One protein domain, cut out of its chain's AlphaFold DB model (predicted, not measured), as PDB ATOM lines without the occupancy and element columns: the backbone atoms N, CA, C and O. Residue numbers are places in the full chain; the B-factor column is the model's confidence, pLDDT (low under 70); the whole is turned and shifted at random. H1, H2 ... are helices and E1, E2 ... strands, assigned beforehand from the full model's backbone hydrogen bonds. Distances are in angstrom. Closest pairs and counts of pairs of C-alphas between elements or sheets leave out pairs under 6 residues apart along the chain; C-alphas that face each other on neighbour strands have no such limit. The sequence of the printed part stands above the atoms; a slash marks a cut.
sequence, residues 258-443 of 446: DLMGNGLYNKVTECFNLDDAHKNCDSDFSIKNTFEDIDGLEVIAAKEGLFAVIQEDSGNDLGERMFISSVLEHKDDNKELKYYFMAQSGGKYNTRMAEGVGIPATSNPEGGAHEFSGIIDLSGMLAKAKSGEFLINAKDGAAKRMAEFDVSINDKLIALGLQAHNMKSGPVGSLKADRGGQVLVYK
ATOM      1  N   ASP A 258      10.544 -17.933 124.762       97.56
ATOM      2  CA  ASP A 258      10.435 -17.462 123.384       97.56
ATOM      3  C   ASP A 258      10.418 -15.927 123.375       97.56
ATOM      4  O   ASP A 258       9.463 -15.284 123.825       97.56
ATOM      5  N   LEU A 259      11.490 -15.324 122.854       96.75
ATOM      6  CA  LEU A 259      11.595 -13.869 122.732       96.75
ATOM      7  C   LEU A 259      10.749 -13.282 121.597       96.75
ATOM      8  O   LEU A 259      10.602 -12.060 121.516       96.75
ATOM      9  N   MET A 260      10.244 -14.112 120.678       93.19
ATOM     10  CA  MET A 260       9.456 -13.691 119.516       93.19
ATOM     11  C   MET A 260      10.134 -12.577 118.692       93.19
ATOM     12  O   MET A 260       9.486 -11.677 118.157       93.19
ATOM     13  N   GLY A 261      11.469 -12.611 118.612       92.12
ATOM     14  CA  GLY A 261      12.281 -11.608 117.912       92.12
ATOM     15  C   GLY A 261      12.496 -10.282 118.660       92.12
ATOM     16  O   GLY A 261      13.026  -9.347 118.062       92.12
ATOM     17  N   ASN A 262      12.109 -10.189 119.937       92.44
ATOM     18  CA  ASN A 262      12.298  -9.018 120.802       92.44
ATOM     19  C   ASN A 262      13.360  -9.278 121.893       92.44
ATOM     20  O   ASN A 262      14.140 -10.219 121.798       92.44
ATOM     21  N   GLY A 263      13.422  -8.419 122.917       92.19
ATOM     22  CA  GLY A 263      14.168  -8.690 124.153       92.19
ATOM     23  C   GLY A 263      15.686  -8.503 124.086       92.19
ATOM     24  O   GLY A 263      16.382  -9.027 124.944       92.19
ATOM     25  N   LEU A 264      16.217  -7.779 123.097       91.31
ATOM     26  CA  LEU A 264      17.651  -7.472 123.034       91.31
ATOM     27  C   LEU A 264      18.061  -6.462 124.108       91.31
ATOM     28  O   LEU A 264      17.401  -5.434 124.283       91.31
ATOM     29  N   TYR A 265      19.213  -6.693 124.731       87.88
ATOM     30  CA  TYR A 265      19.805  -5.747 125.668       87.88
ATOM     31  C   TYR A 265      20.816  -4.819 125.012       87.88
ATOM     32  O   TYR A 265      21.503  -5.152 124.042       87.88
ATOM     33  N   ASN A 266      20.944  -3.627 125.593       79.94
ATOM     34  CA  ASN A 266      22.092  -2.786 125.314       79.94
ATOM     35  C   ASN A 266      23.341  -3.400 125.958       79.94
ATOM     36  O   ASN A 266      23.301  -3.861 127.098       79.94
ATOM     37  N   LYS A 267      24.471  -3.357 125.251       86.31
ATOM     38  CA  LYS A 267      25.743  -3.823 125.800       86.31
ATOM     39  C   LYS A 267      26.297  -2.799 126.781       86.31
ATOM     40  O   LYS A 267      26.663  -1.692 126.390       86.31
ATOM     41  N   VAL A 268      26.383  -3.200 128.046       86.12
ATOM     42  CA  VAL A 268      26.952  -2.407 129.145       86.12
ATOM     43  C   VAL A 268      28.148  -3.138 129.751       86.12
ATOM     44  O   VAL A 268      28.367  -4.310 129.456       86.12
ATOM     45  N   THR A 269      28.954  -2.463 130.567       88.56
ATOM     46  CA  THR A 269      30.172  -3.082 131.124       88.56
ATOM     47  C   THR A 269      29.826  -4.090 132.221       88.56
ATOM     48  O   THR A 269      30.464  -5.132 132.334       88.56
ATOM     49  N   GLU A 270      28.785  -3.782 132.983       88.25
ATOM     50  CA  GLU A 270      28.291  -4.505 134.147       88.25
ATOM     51  C   GLU A 270      27.776  -5.905 133.780       88.25
ATOM     52  O   GLU A 270      28.120  -6.883 134.432       88.25
ATOM     53  N   CYS A 271      27.063  -6.017 132.656       87.44
ATOM     54  CA  CYS A 271      26.483  -7.261 132.144       87.44
ATOM     55  C   CYS A 271      26.954  -7.532 130.699       87.44
ATOM     56  O   CYS A 271      26.160  -7.863 129.819       87.44
ATOM     57  N   PHE A 272      28.251  -7.358 130.411       83.69
ATOM     58  CA  PHE A 272      28.786  -7.332 129.033       83.69
ATOM     59  C   PHE A 272      28.471  -8.583 128.192       83.69
ATOM     60  O   PHE A 272      28.284  -8.506 126.972       83.69
ATOM     61  N   ASN A 273      28.365  -9.740 128.843       84.19
ATOM     62  CA  ASN A 273      28.088 -11.019 128.186       84.19
ATOM     63  C   ASN A 273      26.589 -11.320 128.021       84.19
ATOM     64  O   ASN A 273      26.247 -12.404 127.559       84.19
ATOM     65  N   LEU A 274      25.701 -10.392 128.387       90.62
ATOM     66  CA  LEU A 274      24.259 -10.565 128.253       90.62
ATOM     67  C   LEU A 274      23.780  -9.970 126.930       90.62
ATOM     68  O   LEU A 274      24.025  -8.795 126.652       90.62
ATOM     69  N   ASP A 275      23.200 -10.795 126.064       89.81
ATOM     70  CA  ASP A 275      22.738 -10.383 124.731       89.81
ATOM     71  C   ASP A 275      21.244 -10.041 124.721       89.81
ATOM     72  O   ASP A 275      20.832  -9.087 124.057       89.81
ATOM     73  N   ASP A 276      20.441 -10.806 125.459       94.38
ATOM     74  CA  ASP A 276      18.989 -10.738 125.409       94.38
ATOM     75  C   ASP A 276      18.317 -11.242 126.700       94.38
ATOM     76  O   ASP A 276      18.969 -11.727 127.630       94.38
ATOM     77  N   ALA A 277      16.990 -11.131 126.728       95.06
ATOM     78  CA  ALA A 277      16.135 -11.412 127.871       95.06
ATOM     79  C   ALA A 277      15.897 -12.905 128.172       95.06
ATOM     80  O   ALA A 277      15.090 -13.211 129.054       95.06
ATOM     81  N   HIS A 278      16.601 -13.849 127.528       96.44
ATOM     82  CA  HIS A 278      16.583 -15.243 128.004       96.44
ATOM     83  C   HIS A 278      17.170 -15.362 129.419       96.44
ATOM     84  O   HIS A 278      16.858 -16.303 130.141       96.44
ATOM     85  N   LYS A 279      18.011 -14.407 129.827       94.81
ATOM     86  CA  LYS A 279      18.662 -14.358 131.137       94.81
ATOM     87  C   LYS A 279      18.430 -13.004 131.798       94.81
ATOM     88  O   LYS A 279      18.275 -12.005 131.102       94.81
ATOM     89  N   ASN A 280      18.462 -12.978 133.124       92.44
ATOM     90  CA  ASN A 280      18.366 -11.751 133.911       92.44
ATOM     91  C   ASN A 280      19.763 -11.235 134.303       92.44
ATOM     92  O   ASN A 280      20.681 -12.041 134.477       92.44
ATOM     93  N   CYS A 281      19.922  -9.914 134.439       90.56
ATOM     94  CA  CYS A 281      21.062  -9.325 135.145       90.56
ATOM     95  C   CYS A 281      20.549  -8.761 136.464       90.56
ATOM     96  O   CYS A 281      19.852  -7.753 136.454       90.56
ATOM     97  N   ASP A 282      20.876  -9.425 137.561       88.19
ATOM     98  CA  ASP A 282      20.454  -9.017 138.898       88.19
ATOM     99  C   ASP A 282      21.142  -7.691 139.293       88.19
ATOM    100  O   ASP A 282      22.122  -7.254 138.675       88.19
ATOM    101  N   SER A 283      20.637  -7.042 140.334       85.12
ATOM    102  CA  SER A 283      21.158  -5.798 140.907       85.12
ATOM    103  C   SER A 283      22.638  -5.870 141.327       85.12
ATOM    104  O   SER A 283      23.333  -4.850 141.348       85.12
ATOM    105  N   ASP A 284      23.151  -7.069 141.620       89.25
ATOM    106  CA  ASP A 284      24.563  -7.341 141.922       89.25
ATOM    107  C   ASP A 284      25.422  -7.659 140.677       89.25
ATOM    108  O   ASP A 284      26.613  -7.972 140.791       89.25
ATOM    109  N   PHE A 285      24.825  -7.547 139.487       89.31
ATOM    110  CA  PHE A 285      25.378  -7.872 138.171       89.31
ATOM    111  C   PHE A 285      25.658  -9.358 137.927       89.31
ATOM    112  O   PHE A 285      26.347  -9.722 136.965       89.31
ATOM    113  N   SER A 286      25.121 -10.243 138.766       90.94
ATOM    114  CA  SER A 286      25.108 -11.666 138.468       90.94
ATOM    115  C   SER A 286      24.124 -11.973 137.334       90.94
ATOM    116  O   SER A 286      23.068 -11.359 137.182       90.94
ATOM    117  N   ILE A 287      24.508 -12.928 136.485       92.88
ATOM    118  CA  ILE A 287      23.669 -13.377 135.374       92.88
ATOM    119  C   ILE A 287      22.884 -14.598 135.824       92.88
ATOM    120  O   ILE A 287      23.481 -15.635 136.130       92.88
ATOM    121  N   LYS A 288      21.560 -14.486 135.797       94.38
ATOM    122  CA  LYS A 288      20.640 -15.517 136.271       94.38
ATOM    123  C   LYS A 288      19.941 -16.196 135.098       94.38
ATOM    124  O   LYS A 288      19.637 -15.570 134.079       94.38
ATOM    125  N   ASN A 289      19.745 -17.502 135.223       96.25
ATOM    126  CA  ASN A 289      19.043 -18.350 134.254       96.25
ATOM    127  C   ASN A 289      17.647 -18.770 134.736       96.25
ATOM    128  O   ASN A 289      16.942 -19.457 134.007       96.25
ATOM    129  N   THR A 290      17.276 -18.361 135.941       96.31
ATOM    130  CA  THR A 290      15.987 -18.522 136.613       96.31
ATOM    131  C   THR A 290      15.084 -17.312 136.354       96.31
ATOM    132  O   THR A 290      15.495 -16.338 135.704       96.31
ATOM    133  N   PHE A 291      13.838 -17.379 136.831       96.31
ATOM    134  CA  PHE A 291      13.151 -16.141 137.190       96.31
ATOM    135  C   PHE A 291      13.808 -15.564 138.439       96.31
ATOM    136  O   PHE A 291      14.209 -16.327 139.313       96.31
ATOM    137  N   GLU A 292      13.877 -14.248 138.541       92.12
ATOM    138  CA  GLU A 292      14.306 -13.567 139.760       92.12
ATOM    139  C   GLU A 292      13.156 -12.728 140.291       92.12
ATOM    140  O   GLU A 292      12.497 -12.052 139.505       92.12
ATOM    141  N   ASP A 293      12.923 -12.791 141.602       91.31
ATOM    142  CA  ASP A 293      11.981 -11.922 142.300       91.31
ATOM    143  C   ASP A 293      10.628 -11.800 141.581       91.31
ATOM    144  O   ASP A 293      10.295 -10.745 141.046       91.31
ATOM    145  N   ILE A 294       9.844 -12.893 141.509       93.62
ATOM    146  CA  ILE A 294       8.490 -12.842 140.922       93.62
ATOM    147  C   ILE A 294       7.593 -11.985 141.822       93.62
ATOM    148  O   ILE A 294       6.869 -12.505 142.672       93.62
ATOM    149  N   ASP A 295       7.641 -10.675 141.601       86.94
ATOM    150  CA  ASP A 295       6.941  -9.636 142.361       86.94
ATOM    151  C   ASP A 295       5.745  -9.043 141.597       86.94
ATOM    152  O   ASP A 295       5.087  -8.087 141.987       86.94
ATOM    153  N   GLY A 296       5.364  -9.670 140.490       90.31
ATOM    154  CA  GLY A 296       4.023  -9.520 139.957       90.31
ATOM    155  C   GLY A 296       3.541 -10.819 139.349       90.31
ATOM    156  O   GLY A 296       4.197 -11.429 138.506       90.31
ATOM    157  N   LEU A 297       2.354 -11.242 139.774       93.81
ATOM    158  CA  LEU A 297       1.701 -12.439 139.264       93.81
ATOM    159  C   LEU A 297       0.206 -12.190 139.079       93.81
ATOM    160  O   LEU A 297      -0.512 -11.827 140.019       93.81
ATOM    161  N   GLU A 298      -0.288 -12.435 137.868       95.12
ATOM    162  CA  GLU A 298      -1.721 -12.527 137.590       95.12
ATOM    163  C   GLU A 298      -2.010 -13.703 136.667       95.12
ATOM    164  O   GLU A 298      -1.344 -13.904 135.653       95.12
ATOM    165  N   VAL A 299      -3.041 -14.469 137.008       95.44
ATOM    166  CA  VAL A 299      -3.548 -15.545 136.173       95.44
ATOM    167  C   VAL A 299      -4.673 -15.014 135.297       95.44
ATOM    168  O   VAL A 299      -5.706 -14.539 135.770       95.44
ATOM    169  N   ILE A 300      -4.466 -15.112 133.989       95.75
ATOM    170  CA  ILE A 300      -5.415 -14.695 132.966       95.75
ATOM    171  C   ILE A 300      -6.188 -15.925 132.504       95.75
ATOM    172  O   ILE A 300      -5.622 -16.863 131.940       95.75
ATOM    173  N   ALA A 301      -7.499 -15.917 132.736       94.94
ATOM    174  CA  ALA A 301      -8.402 -16.909 132.175       94.94
ATOM    175  C   ALA A 301      -8.642 -16.619 130.698       94.94
ATOM    176  O   ALA A 301      -9.012 -15.504 130.345       94.94
ATOM    177  N   ALA A 302      -8.490 -17.617 129.842       95.88
ATOM    178  CA  ALA A 302      -8.816 -17.550 128.429       95.88
ATOM    179  C   ALA A 302      -9.541 -18.827 127.997       95.88
ATOM    180  O   ALA A 302      -9.657 -19.795 128.752       95.88
ATOM    181  N   LYS A 303     -10.017 -18.838 126.755       95.19
ATOM    182  CA  LYS A 303     -10.699 -19.995 126.167       95.19
ATOM    183  C   LYS A 303      -9.844 -21.259 126.147       95.19
ATOM    184  O   LYS A 303     -10.372 -22.363 126.251       95.19
ATOM    185  N   GLU A 304      -8.536 -21.098 125.992       95.19
ATOM    186  CA  GLU A 304      -7.570 -22.191 125.954       95.19
ATOM    187  C   GLU A 304      -7.258 -22.753 127.349       95.19
ATOM    188  O   GLU A 304      -6.810 -23.891 127.456       95.19
ATOM    189  N   GLY A 305      -7.502 -21.975 128.406       94.31
ATOM    190  CA  GLY A 305      -7.160 -22.317 129.780       94.31
ATOM    191  C   GLY A 305      -6.635 -21.112 130.555       94.31
ATOM    192  O   GLY A 305      -6.934 -19.963 130.231       94.31
ATOM    193  N   LEU A 306      -5.873 -21.381 131.610       95.62
ATOM    194  CA  LEU A 306      -5.257 -20.352 132.443       95.62
ATOM    195  C   LEU A 306      -3.836 -20.060 131.967       95.62
ATOM    196  O   LEU A 306      -3.125 -20.981 131.582       95.62
ATOM    197  N   PHE A 307      -3.415 -18.804 132.034       97.38
ATOM    198  CA  PHE A 307      -2.071 -18.346 131.680       97.38
ATOM    199  C   PHE A 307      -1.511 -17.531 132.844       97.38
ATOM    200  O   PHE A 307      -2.232 -16.697 133.386       97.38
ATOM    201  N   ALA A 308      -0.255 -17.738 133.230       97.06
ATOM    202  CA  ALA A 308       0.420 -16.883 134.201       97.06
ATOM    203  C   ALA A 308       1.084 -15.713 133.476       97.06
ATOM    204  O   ALA A 308       1.857 -15.919 132.543       97.06
ATOM    205  N   VAL A 309       0.798 -14.494 133.919       97.44
ATOM    206  CA  VAL A 309       1.574 -13.305 133.576       97.44
ATOM    207  C   VAL A 309       2.500 -13.006 134.747       97.44
ATOM    208  O   VAL A 309       2.025 -12.834 135.870       97.44
ATOM    209  N   ILE A 310       3.798 -12.970 134.464       96.56
ATOM    210  CA  ILE A 310       4.885 -12.873 135.441       96.56
ATOM    211  C   ILE A 310       5.614 -11.550 135.214       96.56
ATOM    212  O   ILE A 310       5.997 -11.253 134.081       96.56
ATOM    213  N   GLN A 311       5.790 -10.771 136.277       95.06
ATOM    214  CA  GLN A 311       6.634  -9.580 136.343       95.06
ATOM    215  C   GLN A 311       7.753  -9.879 137.340       95.06
ATOM    216  O   GLN A 311       7.476 -10.327 138.451       95.06
ATOM    217  N   GLU A 312       8.994  -9.677 136.915       94.00
ATOM    218  CA  GLU A 312      10.151  -9.712 137.811       94.00
ATOM    219  C   GLU A 312      10.367  -8.337 138.453       94.00
ATOM    220  O   GLU A 312      10.031  -7.317 137.843       94.00
ATOM    221  N   ASP A 313      10.941  -8.326 139.655       89.31
ATOM    222  CA  ASP A 313      11.460  -7.133 140.333       89.31
ATOM    223  C   ASP A 313      12.815  -7.424 140.998       89.31
ATOM    224  O   ASP A 313      12.979  -7.418 142.215       89.31
ATOM    225  N   SER A 314      13.805  -7.727 140.165       87.44
ATOM    226  CA  SER A 314      15.154  -8.106 140.612       87.44
ATOM    227  C   SER A 314      16.100  -6.920 140.821       87.44
ATOM    228  O   SER A 314      17.285  -7.079 141.123       87.44
ATOM    229  N   GLY A 315      15.623  -5.700 140.575       86.44
ATOM    230  CA  GLY A 315      16.479  -4.524 140.473       86.44
ATOM    231  C   GLY A 315      17.408  -4.569 139.252       86.44
ATOM    232  O   GLY A 315      18.501  -3.996 139.284       86.44
ATOM    233  N   ASN A 316      16.990  -5.238 138.175       88.62
ATOM    234  CA  ASN A 316      17.708  -5.338 136.917       88.62
ATOM    235  C   ASN A 316      17.916  -3.949 136.299       88.62
ATOM    236  O   ASN A 316      17.032  -3.331 135.697       88.62
ATOM    237  N   ASP A 317      19.159  -3.487 136.365       89.38
ATOM    238  CA  ASP A 317      19.590  -2.181 135.871       89.38
ATOM    239  C   ASP A 317      19.501  -2.046 134.326       89.38
ATOM    240  O   ASP A 317      19.601  -0.935 133.783       89.38
ATOM    241  N   LEU A 318      19.287  -3.147 133.591       90.06
ATOM    242  CA  LEU A 318      18.944  -3.159 132.159       90.06
ATOM    243  C   LEU A 318      17.432  -3.065 131.910       90.06
ATOM    244  O   LEU A 318      17.033  -2.597 130.840       90.06
ATOM    245  N   GLY A 319      16.618  -3.415 132.905       90.81
ATOM    246  CA  GLY A 319      15.159  -3.377 132.916       90.81
ATOM    247  C   GLY A 319      14.561  -4.750 133.219       90.81
ATOM    248  O   GLY A 319      15.005  -5.744 132.644       90.81
ATOM    249  N   GLU A 320      13.535  -4.784 134.063       92.06
ATOM    250  CA  GLU A 320      12.822  -5.995 134.480       92.06
ATOM    251  C   GLU A 320      12.119  -6.689 133.318       92.06
ATOM    252  O   GLU A 320      11.628  -6.035 132.389       92.06
ATOM    253  N   ARG A 321      12.040  -8.020 133.370       95.06
ATOM    254  CA  ARG A 321      11.390  -8.822 132.330       95.06
ATOM    255  C   ARG A 321       9.937  -9.109 132.706       95.06
ATOM    256  O   ARG A 321       9.580  -9.255 133.872       95.06
ATOM    257  N   MET A 322       9.090  -9.206 131.688       96.06
ATOM    258  CA  MET A 322       7.698  -9.613 131.832       96.06
ATOM    259  C   MET A 322       7.367 -10.692 130.809       96.06
ATOM    260  O   MET A 322       7.686 -10.561 129.622       96.06
ATOM    261  N   PHE A 323       6.686 -11.738 131.262       97.31
ATOM    262  CA  PHE A 323       6.369 -12.909 130.453       97.31
ATOM    263  C   PHE A 323       4.909 -13.310 130.598       97.31
ATOM    264  O   PHE A 323       4.280 -13.056 131.625       97.31
ATOM    265  N   ILE A 324       4.397 -14.004 129.585       97.88
ATOM    266  CA  ILE A 324       3.177 -14.798 129.689       97.88
ATOM    267  C   ILE A 324       3.512 -16.266 129.442       97.88
ATOM    268  O   ILE A 324       4.247 -16.586 128.512       97.88
ATOM    269  N   SER A 325       3.016 -17.168 130.283       97.75
ATOM    270  CA  SER A 325       3.261 -18.602 130.130       97.75
ATOM    271  C   SER A 325       2.485 -19.194 128.948       97.75
ATOM    272  O   SER A 325       1.593 -18.568 128.390       97.75
ATOM    273  N   SER A 326       2.754 -20.445 128.587       95.94
ATOM    274  CA  SER A 326       1.780 -21.315 127.928       95.94
ATOM    275  C   SER A 326       0.615 -21.632 128.873       95.94
ATOM    276  O   SER A 326       0.648 -21.274 130.053       95.94
ATOM    277  N   VAL A 327      -0.407 -22.336 128.375       94.94
ATOM    278  CA  VAL A 327      -1.518 -22.808 129.217       94.94
ATOM    279  C   VAL A 327      -0.971 -23.570 130.426       94.94
ATOM    280  O   VAL A 327      -0.150 -24.475 130.282       94.94
ATOM    281  N   LEU A 328      -1.443 -23.187 131.605       94.06
ATOM    282  CA  LEU A 328      -1.128 -23.812 132.876       94.06
ATOM    283  C   LEU A 328      -1.879 -25.147 133.004       94.06
ATOM    284  O   LEU A 328      -3.112 -25.186 133.018       94.06
ATOM    285  N   GLU A 329      -1.130 -26.241 133.128       82.12
ATOM    286  CA  GLU A 329      -1.622 -27.602 133.368       82.12
ATOM    287  C   GLU A 329      -0.738 -28.269 134.434       82.12
ATOM    288  O   GLU A 329       0.475 -28.098 134.421       82.12
ATOM    289  N   HIS A 330      -1.334 -29.051 135.342       71.31
ATOM    290  CA  HIS A 330      -0.625 -29.712 136.456       71.31
ATOM    291  C   HIS A 330      -0.158 -31.130 136.174       71.31
ATOM    292  O   HIS A 330       0.314 -31.815 137.078       71.31
ATOM    293  N   LYS A 331      -0.399 -31.640 134.967       70.94
ATOM    294  CA  LYS A 331      -0.035 -33.022 134.684       70.94
ATOM    295  C   LYS A 331       1.486 -33.103 134.697       70.94
ATOM    296  O   LYS A 331       2.114 -32.411 133.906       70.94
ATOM    297  N   ASP A 332       2.042 -33.969 135.543       70.06
ATOM    298  CA  ASP A 332       3.424 -34.434 135.400       70.06
ATOM    299  C   ASP A 332       3.515 -35.273 134.118       70.06
ATOM    300  O   ASP A 332       3.422 -36.502 134.094       70.06
ATOM    301  N   ASP A 333       3.565 -34.566 132.998       76.38
ATOM    302  CA  ASP A 333       3.735 -35.113 131.665       76.38
ATOM    303  C   ASP A 333       5.162 -34.872 131.147       76.38
ATOM    304  O   ASP A 333       5.425 -35.069 129.956       76.38
ATOM    305  N   ASN A 334       6.074 -34.487 132.054       74.19
ATOM    306  CA  ASN A 334       7.442 -34.049 131.781       74.19
ATOM    307  C   ASN A 334       7.526 -32.938 130.717       74.19
ATOM    308  O   ASN A 334       8.521 -32.849 129.989       74.19
ATOM    309  N   LYS A 335       6.482 -32.109 130.579       82.94
ATOM    310  CA  LYS A 335       6.545 -30.892 129.774       82.94
ATOM    311  C   LYS A 335       6.653 -29.677 130.677       82.94
ATOM    312  O   LYS A 335       5.753 -29.359 131.451       82.94
ATOM    313  N   GLU A 336       7.758 -28.972 130.503       89.69
ATOM    314  CA  GLU A 336       7.922 -27.644 131.069       89.69
ATOM    315  C   GLU A 336       7.002 -26.645 130.366       89.69
ATOM    316  O   GLU A 336       6.570 -26.844 129.218       89.69
ATOM    317  N   LEU A 337       6.712 -25.555 131.068       94.44
ATOM    318  CA  LEU A 337       5.997 -24.432 130.488       94.44
ATOM    319  C   LEU A 337       6.847 -23.778 129.390       94.44
ATOM    320  O   LEU A 337       8.064 -23.929 129.308       94.44
ATOM    321  N   LYS A 338       6.181 -23.050 128.498       96.31
ATOM    322  CA  LYS A 338       6.848 -22.051 127.661       96.31
ATOM    323  C   LYS A 338       6.549 -20.672 128.207       96.31
ATOM    324  O   LYS A 338       5.460 -20.458 128.730       96.31
ATOM    325  N   TYR A 339       7.467 -19.736 128.028       98.06
ATOM    326  CA  TYR A 339       7.287 -18.343 128.415       98.06
ATOM    327  C   TYR A 339       7.486 -17.445 127.210       98.06
ATOM    328  O   TYR A 339       8.562 -17.394 126.629       98.06
ATOM    329  N   TYR A 340       6.450 -16.716 126.839       97.81
ATOM    330  CA  TYR A 340       6.491 -15.757 125.754       97.81
ATOM    331  C   TYR A 340       6.842 -14.392 126.329       97.81
ATOM    332  O   TYR A 340       6.163 -13.877 127.221       97.81
ATOM    333  N   PHE A 341       7.925 -13.811 125.831       96.62
ATOM    334  CA  PHE A 341       8.383 -12.501 126.261       96.62
ATOM    335  C   PHE A 341       7.357 -11.424 125.887       96.62
ATOM    336  O   PHE A 341       7.051 -11.217 124.712       96.62
ATOM    337  N   MET A 342       6.826 -10.727 126.891       95.19
ATOM    338  CA  MET A 342       5.851  -9.657 126.684       95.19
ATOM    339  C   MET A 342       6.541  -8.313 126.507       95.19
ATOM    340  O   MET A 342       6.254  -7.572 125.565       95.19
ATOM    341  N   ALA A 343       7.422  -7.979 127.449       92.62
ATOM    342  CA  ALA A 343       8.084  -6.692 127.506       92.62
ATOM    343  C   ALA A 343       9.304  -6.744 128.427       92.62
ATOM    344  O   ALA A 343       9.428  -7.615 129.286       92.62
ATOM    345  N   GLN A 344      10.164  -5.745 128.270       91.06
ATOM    346  CA  GLN A 344      11.162  -5.383 129.262       91.06
ATOM    347  C   GLN A 344      10.916  -3.942 129.694       91.06
ATOM    348  O   GLN A 344      10.574  -3.087 128.866       91.06
ATOM    349  N   SER A 345      11.080  -3.674 130.983       89.25
ATOM    350  CA  SER A 345      11.005  -2.329 131.524       89.25
ATOM    351  C   SER A 345      12.214  -1.488 131.069       89.25
ATOM    352  O   SER A 345      13.160  -1.966 130.441       89.25
ATOM    353  N   GLY A 346      12.182  -0.180 131.324       86.81
ATOM    354  CA  GLY A 346      13.358   0.659 131.107       86.81
ATOM    355  C   GLY A 346      14.302   0.558 132.298       86.81
ATOM    356  O   GLY A 346      13.954   1.051 133.361       86.81
ATOM    357  N   GLY A 347      15.496  -0.011 132.130       88.75
ATOM    358  CA  GLY A 347      16.532   0.026 133.164       88.75
ATOM    359  C   GLY A 347      17.312   1.341 133.215       88.75
ATOM    360  O   GLY A 347      17.274   2.158 132.288       88.75
ATOM    361  N   LYS A 348      18.106   1.515 134.271       89.00
ATOM    362  CA  LYS A 348      19.035   2.641 134.453       89.00
ATOM    363  C   LYS A 348      19.983   2.843 133.270       89.00
ATOM    364  O   LYS A 348      20.278   3.987 132.920       89.00
ATOM    365  N   TYR A 349      20.429   1.758 132.636       88.88
ATOM    366  CA  TYR A 349      21.330   1.809 131.478       88.88
ATOM    367  C   TYR A 349      20.618   1.903 130.123       88.88
ATOM    368  O   TYR A 349      21.263   1.902 129.067       88.88
ATOM    369  N   ASN A 350      19.291   2.023 130.118       88.12
ATOM    370  CA  ASN A 350      18.565   2.400 128.918       88.12
ATOM    371  C   ASN A 350      19.012   3.801 128.466       88.12
ATOM    372  O   ASN A 350      19.074   4.735 129.264       88.12
ATOM    373  N   THR A 351      19.279   3.981 127.171       87.44
ATOM    374  CA  THR A 351      19.806   5.250 126.638       87.44
ATOM    375  C   THR A 351      18.887   6.441 126.899       87.44
ATOM    376  O   THR A 351      19.368   7.538 127.156       87.44
ATOM    377  N   ARG A 352      17.561   6.254 126.905       88.44
ATOM    378  CA  ARG A 352      16.621   7.335 127.245       88.44
ATOM    379  C   ARG A 352      16.702   7.703 128.724       88.44
ATOM    380  O   ARG A 352      16.572   8.878 129.058       88.44
ATOM    381  N   MET A 353      16.906   6.713 129.588       89.50
ATOM    382  CA  MET A 353      17.003   6.913 131.032       89.50
ATOM    383  C   MET A 353      18.316   7.593 131.402       89.50
ATOM    384  O   MET A 353      18.292   8.578 132.138       89.50
ATOM    385  N   ALA A 354      19.427   7.150 130.809       87.75
ATOM    386  CA  ALA A 354      20.745   7.763 130.965       87.75
ATOM    387  C   ALA A 354      20.774   9.239 130.525       87.75
ATOM    388  O   ALA A 354      21.411  10.063 131.175       87.75
ATOM    389  N   GLU A 355      20.032   9.595 129.471       89.56
ATOM    390  CA  GLU A 355      19.911  10.976 128.975       89.56
ATOM    391  C   GLU A 355      18.855  11.817 129.728       89.56
ATOM    392  O   GLU A 355      18.535  12.935 129.318       89.56
ATOM    393  N   GLY A 356      18.267  11.300 130.814       89.12
ATOM    394  CA  GLY A 356      17.285  12.038 131.620       89.12
ATOM    395  C   GLY A 356      15.970  12.323 130.882       89.12
ATOM    396  O   GLY A 356      15.264  13.292 131.182       89.12
ATOM    397  N   VAL A 357      15.614  11.508 129.883       89.94
ATOM    398  CA  VAL A 357      14.358  11.681 129.148       89.94
ATOM    399  C   VAL A 357      13.197  11.297 130.058       89.94
ATOM    400  O   VAL A 357      13.122  10.179 130.563       89.94
ATOM    401  N   GLY A 358      12.259  12.222 130.246       86.62
ATOM    402  CA  GLY A 358      11.073  12.018 131.074       86.62
ATOM    403  C   GLY A 358       9.837  12.681 130.481       86.62
ATOM    404  O   GLY A 358       9.936  13.653 129.726       86.62
ATOM    405  N   ILE A 359       8.666  12.149 130.829       83.69
ATOM    406  CA  ILE A 359       7.362  12.715 130.470       83.69
ATOM    407  C   ILE A 359       6.565  12.896 131.770       83.69
ATOM    408  O   ILE A 359       6.278  11.903 132.430       83.69
ATOM    409  N   PRO A 360       6.185  14.130 132.151       85.81
ATOM    410  CA  PRO A 360       6.480  15.398 131.475       85.81
ATOM    411  C   PRO A 360       7.980  15.743 131.509       85.81
ATOM    412  O   PRO A 360       8.728  15.205 132.323       85.81
ATOM    413  N   ALA A 361       8.433  16.646 130.632       88.69
ATOM    414  CA  ALA A 361       9.832  17.089 130.613       88.69
ATOM    415  C   ALA A 361      10.291  17.548 132.010       88.69
ATOM    416  O   ALA A 361       9.489  18.096 132.768       88.69
ATOM    417  N   THR A 362      11.573  17.348 132.335       90.75
ATOM    418  CA  THR A 362      12.201  17.603 133.656       90.75
ATOM    419  C   THR A 362      11.791  16.657 134.789       90.75
ATOM    420  O   THR A 362      12.288  16.801 135.902       90.75
ATOM    421  N   SER A 363      10.922  15.671 134.536       91.50
ATOM    422  CA  SER A 363      10.536  14.677 135.552       91.50
ATOM    423  C   SER A 363      11.642  13.688 135.903       91.50
ATOM    424  O   SER A 363      11.655  13.202 137.029       91.50
ATOM    425  N   ASN A 364      12.562  13.423 134.975       92.62
ATOM    426  CA  ASN A 364      13.650  12.467 135.120       92.62
ATOM    427  C   ASN A 364      14.977  13.217 135.391       92.62
ATOM    428  O   ASN A 364      15.517  13.826 134.468       92.62
ATOM    429  N   PRO A 365      15.477  13.246 136.641       89.81
ATOM    430  CA  PRO A 365      16.717  13.926 136.989       89.81
ATOM    431  C   PRO A 365      17.967  13.058 136.767       89.81
ATOM    432  O   PRO A 365      19.063  13.608 136.713       89.81
ATOM    433  N   GLU A 366      17.821  11.731 136.679       89.69
ATOM    434  CA  GLU A 366      18.920  10.761 136.625       89.69
ATOM    435  C   GLU A 366      18.445   9.395 136.106       89.69
ATOM    436  O   GLU A 366      17.274   9.033 136.252       89.69
ATOM    437  N   GLY A 367      19.365   8.606 135.544       87.75
ATOM    438  CA  GLY A 367      19.071   7.233 135.137       87.75
ATOM    439  C   GLY A 367      18.577   6.388 136.313       87.75
ATOM    440  O   GLY A 367      19.134   6.441 137.407       87.75
ATOM    441  N   GLY A 368      17.536   5.595 136.078       87.25
ATOM    442  CA  GLY A 368      17.002   4.644 137.045       87.25
ATOM    443  C   GLY A 368      16.104   3.621 136.365       87.25
ATOM    444  O   GLY A 368      15.794   3.768 135.180       87.25
ATOM    445  N   ALA A 369      15.732   2.589 137.114       86.06
ATOM    446  CA  ALA A 369      14.896   1.506 136.625       86.06
ATOM    447  C   ALA A 369      13.399   1.848 136.697       86.06
ATOM    448  O   ALA A 369      12.946   2.684 137.492       86.06
ATOM    449  N   HIS A 370      12.646   1.202 135.818       88.88
ATOM    450  CA  HIS A 370      11.202   1.092 135.879       88.88
ATOM    451  C   HIS A 370      10.828  -0.300 136.379       88.88
ATOM    452  O   HIS A 370      11.479  -1.272 136.004       88.88
ATOM    453  N   GLU A 371       9.722  -0.395 137.097       87.19
ATOM    454  CA  GLU A 371       9.110  -1.668 137.474       87.19
ATOM    455  C   GLU A 371       7.758  -1.803 136.769       87.19
ATOM    456  O   GLU A 371       7.065  -0.810 136.491       87.19
ATOM    457  N   PHE A 372       7.392  -3.032 136.423       91.44
ATOM    458  CA  PHE A 372       6.016  -3.316 136.051       91.44
ATOM    459  C   PHE A 372       5.219  -3.568 137.325       91.44
ATOM    460  O   PHE A 372       5.679  -4.279 138.203       91.44
ATOM    461  N   SER A 373       4.019  -3.004 137.420       86.00
ATOM    462  CA  SER A 373       3.172  -3.206 138.593       86.00
ATOM    463  C   SER A 373       1.703  -3.163 138.210       86.00
ATOM    464  O   SER A 373       1.256  -2.294 137.455       86.00
ATOM    465  N   GLY A 374       0.940  -4.120 138.733       86.75
ATOM    466  CA  GLY A 374      -0.488  -4.252 138.486       86.75
ATOM    467  C   GLY A 374      -0.810  -4.789 137.090       86.75
ATOM    468  O   GLY A 374      -0.317  -4.311 136.067       86.75
ATOM    469  N   ILE A 375      -1.697  -5.781 137.049       91.75
ATOM    470  CA  ILE A 375      -2.188  -6.418 135.825       91.75
ATOM    471  C   ILE A 375      -3.704  -6.573 135.942       91.75
ATOM    472  O   ILE A 375      -4.220  -6.942 136.998       91.75
ATOM    473  N   ILE A 376      -4.430  -6.310 134.856       91.88
ATOM    474  CA  ILE A 376      -5.858  -6.623 134.764       91.88
ATOM    475  C   ILE A 376      -6.247  -7.068 133.352       91.88
ATOM    476  O   ILE A 376      -5.946  -6.398 132.362       91.88
ATOM    477  N   ASP A 377      -6.989  -8.174 133.262       94.19
ATOM    478  CA  ASP A 377      -7.708  -8.543 132.041       94.19
ATOM    479  C   ASP A 377      -8.942  -7.639 131.865       94.19
ATOM    480  O   ASP A 377      -9.874  -7.645 132.681       94.19
ATOM    481  N   LEU A 378      -8.948  -6.851 130.787       94.75
ATOM    482  CA  LEU A 378     -10.068  -5.990 130.406       94.75
ATOM    483  C   LEU A 378     -11.099  -6.719 129.540       94.75
ATOM    484  O   LEU A 378     -12.194  -6.200 129.315       94.75
ATOM    485  N   SER A 379     -10.780  -7.909 129.042       94.25
ATOM    486  CA  SER A 379     -11.545  -8.580 127.989       94.25
ATOM    487  C   SER A 379     -12.958  -8.922 128.442       94.25
ATOM    488  O   SER A 379     -13.910  -8.613 127.729       94.25
ATOM    489  N   GLY A 380     -13.125  -9.445 129.662       92.31
ATOM    490  CA  GLY A 380     -14.450  -9.703 130.233       92.31
ATOM    491  C   GLY A 380     -15.272  -8.430 130.453       92.31
ATOM    492  O   GLY A 380     -16.486  -8.431 130.266       92.31
ATOM    493  N   MET A 381     -14.619  -7.307 130.785       91.88
ATOM    494  CA  MET A 381     -15.301  -6.013 130.943       91.88
ATOM    495  C   MET A 381     -15.755  -5.419 129.612       91.88
ATOM    496  O   MET A 381     -16.743  -4.688 129.559       91.88
ATOM    497  N   LEU A 382     -15.015  -5.707 128.543       92.75
ATOM    498  CA  LEU A 382     -15.260  -5.183 127.204       92.75
ATOM    499  C   LEU A 382     -16.086  -6.135 126.329       92.75
ATOM    500  O   LEU A 382     -16.499  -5.742 125.234       92.75
ATOM    501  N   ALA A 383     -16.355  -7.352 126.807       91.94
ATOM    502  CA  ALA A 383     -17.099  -8.368 126.083       91.94
ATOM    503  C   ALA A 383     -18.542  -7.921 125.799       91.94
ATOM    504  O   ALA A 383     -19.232  -7.357 126.656       91.94
ATOM    505  N   LYS A 384     -19.007  -8.192 124.574       92.25
ATOM    506  CA  LYS A 384     -20.330  -7.794 124.082       92.25
ATOM    507  C   LYS A 384     -21.088  -8.962 123.468       92.25
ATOM    508  O   LYS A 384     -20.514  -9.793 122.768       92.25
ATOM    509  N   ALA A 385     -22.400  -8.976 123.669       88.69
ATOM    510  CA  ALA A 385     -23.313  -9.857 122.958       88.69
ATOM    511  C   ALA A 385     -23.409  -9.474 121.469       88.69
ATOM    512  O   ALA A 385     -23.048  -8.370 121.057       88.69
ATOM    513  N   LYS A 386     -24.008 -10.353 120.653       90.69
ATOM    514  CA  LYS A 386     -24.309 -10.064 119.234       90.69
ATOM    515  C   LYS A 386     -25.204  -8.832 119.040       90.69
ATOM    516  O   LYS A 386     -25.166  -8.228 117.975       90.69
ATOM    517  N   SER A 387     -25.998  -8.465 120.049       93.00
ATOM    518  CA  SER A 387     -26.809  -7.240 120.067       93.00
ATOM    519  C   SER A 387     -25.975  -5.955 120.201       93.00
ATOM    520  O   SER A 387     -26.500  -4.875 119.953       93.00
ATOM    521  N   GLY A 388     -24.694  -6.053 120.577       92.69
ATOM    522  CA  GLY A 388     -23.803  -4.921 120.855       92.69
ATOM    523  C   GLY A 388     -23.808  -4.450 122.316       92.69
ATOM    524  O   GLY A 388     -23.020  -3.570 122.669       92.69
ATOM    525  N   GLU A 389     -24.658  -5.035 123.160       92.00
ATOM    526  CA  GLU A 389     -24.710  -4.783 124.603       92.00
ATOM    527  C   GLU A 389     -23.545  -5.470 125.325       92.00
ATOM    528  O   GLU A 389     -23.104  -6.540 124.906       92.00
ATOM    529  N   PHE A 390     -23.045  -4.868 126.407       92.88
ATOM    530  CA  PHE A 390     -22.020  -5.492 127.248       92.88
ATOM    531  C   PHE A 390     -22.579  -6.728 127.956       92.88
ATOM    532  O   PHE A 390     -23.729  -6.728 128.390       92.88
ATOM    533  N   LEU A 391     -21.753  -7.769 128.089       90.56
ATOM    534  CA  LEU A 391     -22.137  -8.994 128.798       90.56
ATOM    535  C   LEU A 391     -22.219  -8.797 130.316       90.56
ATOM    536  O   LEU A 391     -22.896  -9.564 130.996       90.56
ATOM    537  N   ILE A 392     -21.549  -7.770 130.844       91.62
ATOM    538  CA  ILE A 392     -21.478  -7.498 132.278       91.62
ATOM    539  C   ILE A 392     -22.408  -6.363 132.704       91.62
ATOM    540  O   ILE A 392     -22.588  -5.371 131.997       91.62
ATOM    541  N   ASN A 393     -22.935  -6.480 133.922       87.75
ATOM    542  CA  ASN A 393     -23.664  -5.417 134.605       87.75
ATOM    543  C   ASN A 393     -22.877  -4.927 135.825       87.75
ATOM    544  O   ASN A 393     -22.078  -5.652 136.418       87.75
ATOM    545  N   ALA A 394     -23.121  -3.684 136.246       84.25
ATOM    546  CA  ALA A 394     -22.527  -3.175 137.477       84.25
ATOM    547  C   ALA A 394     -22.904  -4.075 138.670       84.25
ATOM    548  O   ALA A 394     -24.083  -4.378 138.856       84.25
ATOM    549  N   LYS A 395     -21.912  -4.408 139.513       81.12
ATOM    550  CA  LYS A 395     -21.994  -5.336 140.667       81.12
ATOM    551  C   LYS A 395     -21.998  -6.829 140.323       81.12
ATOM    552  O   LYS A 395     -22.142  -7.634 141.235       81.12
ATOM    553  N   ASP A 396     -21.797  -7.193 139.060       84.81
ATOM    554  CA  ASP A 396     -21.676  -8.586 138.635       84.81
ATOM    555  C   ASP A 396     -20.225  -8.918 138.257       84.81
ATOM    556  O   ASP A 396     -19.837  -8.957 137.088       84.81
ATOM    557  N   GLY A 397     -19.387  -9.090 139.284       83.69
ATOM    558  CA  GLY A 397     -17.989  -9.486 139.094       83.69
ATOM    559  C   GLY A 397     -17.845 -10.907 138.543       83.69
ATOM    560  O   GLY A 397     -16.896 -11.182 137.809       83.69
ATOM    561  N   ALA A 398     -18.804 -11.790 138.839       86.56
ATOM    562  CA  ALA A 398     -18.810 -13.164 138.351       86.56
ATOM    563  C   ALA A 398     -18.985 -13.207 136.826       86.56
ATOM    564  O   ALA A 398     -18.205 -13.873 136.147       86.56
ATOM    565  N   ALA A 399     -19.917 -12.424 136.270       89.44
ATOM    566  CA  ALA A 399     -20.097 -12.331 134.822       89.44
ATOM    567  C   ALA A 399     -18.840 -11.826 134.096       89.44
ATOM    568  O   ALA A 399     -18.551 -12.314 133.004       89.44
ATOM    569  N   LYS A 400     -18.061 -10.905 134.697       91.00
ATOM    570  CA  LYS A 400     -16.753 -10.498 134.142       91.00
ATOM    571  C   LYS A 400     -15.848 -11.713 133.981       91.00
ATOM    572  O   LYS A 400     -15.374 -11.951 132.878       91.00
ATOM    573  N   ARG A 401     -15.630 -12.476 135.056       89.25
ATOM    574  CA  ARG A 401     -14.741 -13.650 135.038       89.25
ATOM    575  C   ARG A 401     -15.247 -14.741 134.092       89.25
ATOM    576  O   ARG A 401     -14.459 -15.311 133.352       89.25
ATOM    577  N   MET A 402     -16.559 -14.974 134.030       90.31
ATOM    578  CA  MET A 402     -17.142 -15.921 133.070       90.31
ATOM    579  C   MET A 402     -16.898 -15.499 131.617       90.31
ATOM    580  O   MET A 402     -16.493 -16.323 130.805       90.31
ATOM    581  N   ALA A 403     -17.086 -14.215 131.299       93.25
ATOM    582  CA  ALA A 403     -16.845 -13.695 129.956       93.25
ATOM    583  C   ALA A 403     -15.363 -13.755 129.547       93.25
ATOM    584  O   ALA A 403     -15.060 -13.793 128.357       93.25
ATOM    585  N   GLU A 404     -14.426 -13.775 130.501       93.88
ATOM    586  CA  GLU A 404     -12.997 -13.935 130.203       93.88
ATOM    587  C   GLU A 404     -12.699 -15.299 129.571       93.88
ATOM    588  O   GLU A 404     -11.947 -15.350 128.600       93.88
ATOM    589  N   PHE A 405     -13.339 -16.377 130.030       94.31
ATOM    590  CA  PHE A 405     -13.156 -17.717 129.459       94.31
ATOM    591  C   PHE A 405     -13.670 -17.856 128.018       94.31
ATOM    592  O   PHE A 405     -13.286 -18.788 127.322       94.31
ATOM    593  N   ASP A 406     -14.500 -16.933 127.532       93.94
ATOM    594  CA  ASP A 406     -14.975 -16.961 126.144       93.94
ATOM    595  C   ASP A 406     -14.001 -16.291 125.159       93.94
ATOM    596  O   ASP A 406     -14.161 -16.415 123.941       93.94
ATOM    597  N   VAL A 407     -12.985 -15.585 125.668       95.00
ATOM    598  CA  VAL A 407     -12.003 -14.856 124.857       95.00
ATOM    599  C   VAL A 407     -10.714 -15.669 124.762       95.00
ATOM    600  O   VAL A 407     -10.120 -16.026 125.779       95.00
ATOM    601  N   SER A 408     -10.274 -15.949 123.536       96.38
ATOM    602  CA  SER A 408      -8.976 -16.580 123.268       96.38
ATOM    603  C   SER A 408      -7.819 -15.695 123.718       96.38
ATOM    604  O   SER A 408      -7.932 -14.471 123.653       96.38
ATOM    605  N   ILE A 409      -6.694 -16.287 124.132       97.00
ATOM    606  CA  ILE A 409      -5.545 -15.536 124.662       97.00
ATOM    607  C   ILE A 409      -5.053 -14.445 123.696       97.00
ATOM    608  O   ILE A 409      -4.887 -13.293 124.092       97.00
ATOM    609  N   ASN A 410      -4.974 -14.760 122.402       97.12
ATOM    610  CA  ASN A 410      -4.571 -13.816 121.353       97.12
ATOM    611  C   ASN A 410      -5.627 -12.762 121.010       97.12
ATOM    612  O   ASN A 410      -5.391 -11.923 120.150       97.12
ATOM    613  N   ASP A 411      -6.793 -12.775 121.654       96.31
ATOM    614  CA  ASP A 411      -7.813 -11.729 121.553       96.31
ATOM    615  C   ASP A 411      -7.992 -10.949 122.857       96.31
ATOM    616  O   ASP A 411      -8.829 -10.042 122.928       96.31
ATOM    617  N   LYS A 412      -7.182 -11.254 123.875       96.94
ATOM    618  CA  LYS A 412      -7.199 -10.544 125.147       96.94
ATOM    619  C   LYS A 412      -6.694  -9.113 125.022       96.94
ATOM    620  O   LYS A 412      -5.856  -8.782 124.186       96.94
ATOM    621  N   LEU A 413      -7.194  -8.272 125.922       96.25
ATOM    622  CA  LEU A 413      -6.685  -6.936 126.200       96.25
ATOM    623  C   LEU A 413      -6.234  -6.893 127.658       96.25
ATOM    624  O   LEU A 413      -7.056  -6.786 128.568       96.25
ATOM    625  N   ILE A 414      -4.925  -6.986 127.866       96.12
ATOM    626  CA  ILE A 414      -4.303  -7.021 129.189       96.12
ATOM    627  C   ILE A 414      -3.742  -5.634 129.474       96.12
ATOM    628  O   ILE A 414      -2.866  -5.161 128.751       96.12
ATOM    629  N   ALA A 415      -4.256  -4.959 130.498       95.06
ATOM    630  CA  ALA A 415      -3.685  -3.698 130.952       95.06
ATOM    631  C   ALA A 415      -2.644  -3.949 132.040       95.06
ATOM    632  O   ALA A 415      -2.859  -4.780 132.924       95.06
ATOM    633  N   LEU A 416      -1.542  -3.210 131.975       93.06
ATOM    634  CA  LEU A 416      -0.436  -3.293 132.922       93.06
ATOM    635  C   LEU A 416       0.078  -1.899 133.282       93.06
ATOM    636  O   LEU A 416       0.065  -0.988 132.444       93.06
ATOM    637  N   GLY A 417       0.500  -1.725 134.530       91.25
ATOM    638  CA  GLY A 417       1.193  -0.521 134.970       91.25
ATOM    639  C   GLY A 417       2.694  -0.621 134.719       91.25
ATOM    640  O   GLY A 417       3.300  -1.682 134.850       91.25
ATOM    641  N   LEU A 418       3.290   0.506 134.343       90.38
ATOM    642  CA  LEU A 418       4.731   0.710 134.270       90.38
ATOM    643  C   LEU A 418       5.063   1.924 135.133       90.38
ATOM    644  O   LEU A 418       4.678   3.049 134.792       90.38
ATOM    645  N   GLN A 419       5.763   1.699 136.235       87.94
ATOM    646  CA  GLN A 419       6.132   2.724 137.197       87.94
ATOM    647  C   GLN A 419       7.599   3.117 137.016       87.94
ATOM    648  O   GLN A 419       8.474   2.282 136.826       87.94
ATOM    649  N   ALA A 420       7.873   4.421 137.042       87.56
ATOM    650  CA  ALA A 420       9.192   4.992 136.800       87.56
ATOM    651  C   ALA A 420       9.682   5.740 138.044       87.56
ATOM    652  O   ALA A 420       9.331   6.902 138.278       87.56
ATOM    653  N   HIS A 421      10.507   5.081 138.859       81.38
ATOM    654  CA  HIS A 421      10.838   5.545 140.214       81.38
ATOM    655  C   HIS A 421      11.714   6.782 140.204       81.38
ATOM    656  O   HIS A 421      11.633   7.654 141.072       81.38
ATOM    657  N   ASN A 422      12.542   6.876 139.176       87.12
ATOM    658  CA  ASN A 422      13.397   8.015 138.935       87.12
ATOM    659  C   ASN A 422      12.623   9.221 138.373       87.12
ATOM    660  O   ASN A 422      13.110  10.342 138.496       87.12
ATOM    661  N   MET A 423      11.400   9.062 137.842       90.12
ATOM    662  CA  MET A 423      10.573  10.185 137.375       90.12
ATOM    663  C   MET A 423       9.900  10.935 138.540       90.12
ATOM    664  O   MET A 423       8.679  11.000 138.634       90.12
ATOM    665  N   LYS A 424      10.701  11.509 139.441       89.88
ATOM    666  CA  LYS A 424      10.282  12.142 140.711       89.88
ATOM    667  C   LYS A 424      10.411  13.674 140.735       89.88
ATOM    668  O   LYS A 424      10.118  14.315 141.741       89.88
ATOM    669  N   SER A 425      10.887  14.277 139.647       91.44
ATOM    670  CA  SER A 425      11.249  15.700 139.551       91.44
ATOM    671  C   SER A 425      10.183  16.535 138.812       91.44
ATOM    672  O   SER A 425       9.134  16.033 138.396       91.44
ATOM    673  N   GLY A 426      10.421  17.842 138.677       91.19
ATOM    674  CA  GLY A 426       9.627  18.737 137.838       91.19
ATOM    675  C   GLY A 426       8.151  18.780 138.255       91.19
ATOM    676  O   GLY A 426       7.855  18.897 139.451       91.19
ATOM    677  N   PRO A 427       7.201  18.688 137.303       89.75
ATOM    678  CA  PRO A 427       5.776  18.661 137.622       89.75
ATOM    679  C   PRO A 427       5.359  17.500 138.536       89.75
ATOM    680  O   PRO A 427       4.495  17.707 139.382       89.75
ATOM    681  N   VAL A 428       5.981  16.318 138.417       89.44
ATOM    682  CA  VAL A 428       5.651  15.146 139.256       89.44
ATOM    683  C   VAL A 428       5.952  15.455 140.721       89.44
ATOM    684  O   VAL A 428       5.060  15.387 141.567       89.44
ATOM    685  N   GLY A 429       7.176  15.912 141.002       89.00
ATOM    686  CA  GLY A 429       7.578  16.320 142.349       89.00
ATOM    687  C   GLY A 429       6.780  17.519 142.875       89.00
ATOM    688  O   GLY A 429       6.375  17.534 144.035       89.00
ATOM    689  N   SER A 430       6.475  18.498 142.015       90.38
ATOM    690  CA  SER A 430       5.691  19.688 142.396       90.38
ATOM    691  C   SER A 430       4.255  19.349 142.800       90.38
ATOM    692  O   SER A 430       3.697  19.983 143.695       90.38
ATOM    693  N   LEU A 431       3.658  18.344 142.153       89.56
ATOM    694  CA  LEU A 431       2.314  17.850 142.456       89.56
ATOM    695  C   LEU A 431       2.301  16.811 143.582       89.56
ATOM    696  O   LEU A 431       1.217  16.420 144.010       89.56
ATOM    697  N   LYS A 432       3.476  16.377 144.063       87.12
ATOM    698  CA  LYS A 432       3.626  15.230 144.970       87.12
ATOM    699  C   LYS A 432       2.914  13.984 144.431       87.12
ATOM    700  O   LYS A 432       2.289  13.250 145.191       87.12
ATOM    701  N   ALA A 433       2.958  13.799 143.113       81.62
ATOM    702  CA  ALA A 433       2.421  12.603 142.488       81.62
ATOM    703  C   ALA A 433       3.319  11.404 142.823       81.62
ATOM    704  O   ALA A 433       4.543  11.544 142.917       81.62
ATOM    705  N   ASP A 434       2.693  10.249 143.028       70.31
ATOM    706  CA  ASP A 434       3.361   9.009 143.413       70.31
ATOM    707  C   ASP A 434       4.048   8.374 142.200       70.31
ATOM    708  O   ASP A 434       3.499   7.510 141.522       70.31
ATOM    709  N   ARG A 435       5.249   8.892 141.913       71.75
ATOM    710  CA  ARG A 435       6.142   8.501 140.811       71.75
ATOM    711  C   ARG A 435       5.528   8.762 139.415       71.75
ATOM    712  O   ARG A 435       4.330   8.976 139.241       71.75
ATOM    713  N   GLY A 436       6.372   8.881 138.392       66.75
ATOM    714  CA  GLY A 436       5.896   8.919 137.002       66.75
ATOM    715  C   GLY A 436       5.487   7.516 136.550       66.75
ATOM    716  O   GLY A 436       5.967   6.533 137.109       66.75
ATOM    717  N   GLY A 437       4.632   7.390 135.533       78.12
ATOM    718  CA  GLY A 437       4.252   6.070 135.029       78.12
ATOM    719  C   GLY A 437       3.321   6.086 133.823       78.12
ATOM    720  O   GLY A 437       2.865   7.140 133.369       78.12
ATOM    721  N   GLN A 438       3.063   4.897 133.285       85.25
ATOM    722  CA  GLN A 438       2.172   4.659 132.152       85.25
ATOM    723  C   GLN A 438       1.260   3.469 132.444       85.25
ATOM    724  O   GLN A 438       1.668   2.510 133.089       85.25
ATOM    725  N   VAL A 439       0.036   3.523 131.923       89.12
ATOM    726  CA  VAL A 439      -0.808   2.334 131.775       89.12
ATOM    727  C   VAL A 439      -0.705   1.904 130.323       89.12
ATOM    728  O   VAL A 439      -1.028   2.678 129.418       89.12
ATOM    729  N   LEU A 440      -0.225   0.687 130.108       92.38
ATOM    730  CA  LEU A 440      -0.063   0.085 128.792       92.38
ATOM    731  C   LEU A 440      -1.154  -0.964 128.589       92.38
ATOM    732  O   LEU A 440      -1.632  -1.565 129.547       92.38
ATOM    733  N   VAL A 441      -1.558  -1.175 127.337       94.25
ATOM    734  CA  VAL A 441      -2.460  -2.269 126.963       94.25
ATOM    735  C   VAL A 441      -1.716  -3.176 126.000       94.25
ATOM    736  O   VAL A 441      -1.257  -2.729 124.950       94.25
ATOM    737  N   TYR A 442      -1.612  -4.443 126.374       94.38
ATOM    738  CA  TYR A 442      -0.988  -5.505 125.612       94.38
ATOM    739  C   TYR A 442      -2.053  -6.431 125.025       94.38
ATOM    740  O   TYR A 442      -3.037  -6.779 125.686       94.38
ATOM    741  N   LYS A 443      -1.839  -6.832 123.774       94.94
ATOM    742  CA  LYS A 443      -2.596  -7.881 123.098       94.94
ATOM    743  C   LYS A 443      -1.611  -9.010 122.764       94.94
ATOM    744  O   LYS A 443      -0.682  -8.731 122.006       94.94
TER     745      LYS A 443
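AT A GLANCE: This is residues 258 to 443 of the 446 residues of the protein "Hypothetical protein" of Ditylum brightwellii (UniProt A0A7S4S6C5). With little regular structure, the domain is a sandwich, two strongly twisted antiparallel sheets face to face, E1 E2 E3 E4 and E5 E6 E7; H2 and H3 sit at one end, and residues 330 to 335 stick out. It has 186 printed residues, mixed class, ordered E1 E2 E3 E4 H1 E5 H2 H3 E6 H4 E7, with 72 in named elements. It is compact, radius of gyration of the C-alphas 18.7 A, and flat, spanning 53 by 49 by 24 A.

IN THESE COORDINATES: E1, residues 294 to 302, starts at C-alpha (8.490, -12.842, 140.922) and spans 21.9 A; E2 is 305 to 312, 22.9 A; E3 321 to 325; E4 339 to 344; E5 370 to 377, 21.6 A; E6 414 to 420; E7 436 to 442, ending at C-alpha (-0.988, -5.505, 125.612). H1 is 351 to 354, H2 379 to 382, H3 397 to 404, H4 426 to 431.

HOW THE PARTS SIT: E1 to E4 form a meander of hairpins, each strand the antiparallel neighbour of the one before. Within hydrogen-bond range are N 298 and O 309, 3.1 A, N 310 and O 323, 2.9 A, and N 324 and O 340, 3.0 A; in the other sheet, N 373 and O 417, 3.0 A, and N 416 and O 440, 2.9 A. The closest C-alphas of E1 and E5, Glu 298 and Ile 375, are 6.4 A apart. H2 touches H3, closest C-alphas Gly 380 and Glu 404, 4.5 A. H1 and H4 touch no helix. Every O i to N i+4 pair is within range in H3 and H4; H1 and H2 are too short for one.

THE WHOLE: The farthest C-alphas, Thr 269 and Ser 387, are 58.2 A apart. The printed part has no cut. Links E3 to E4, H1 to E5 and H2 to H3 are long. Only Gly 436 has pLDDT under 70.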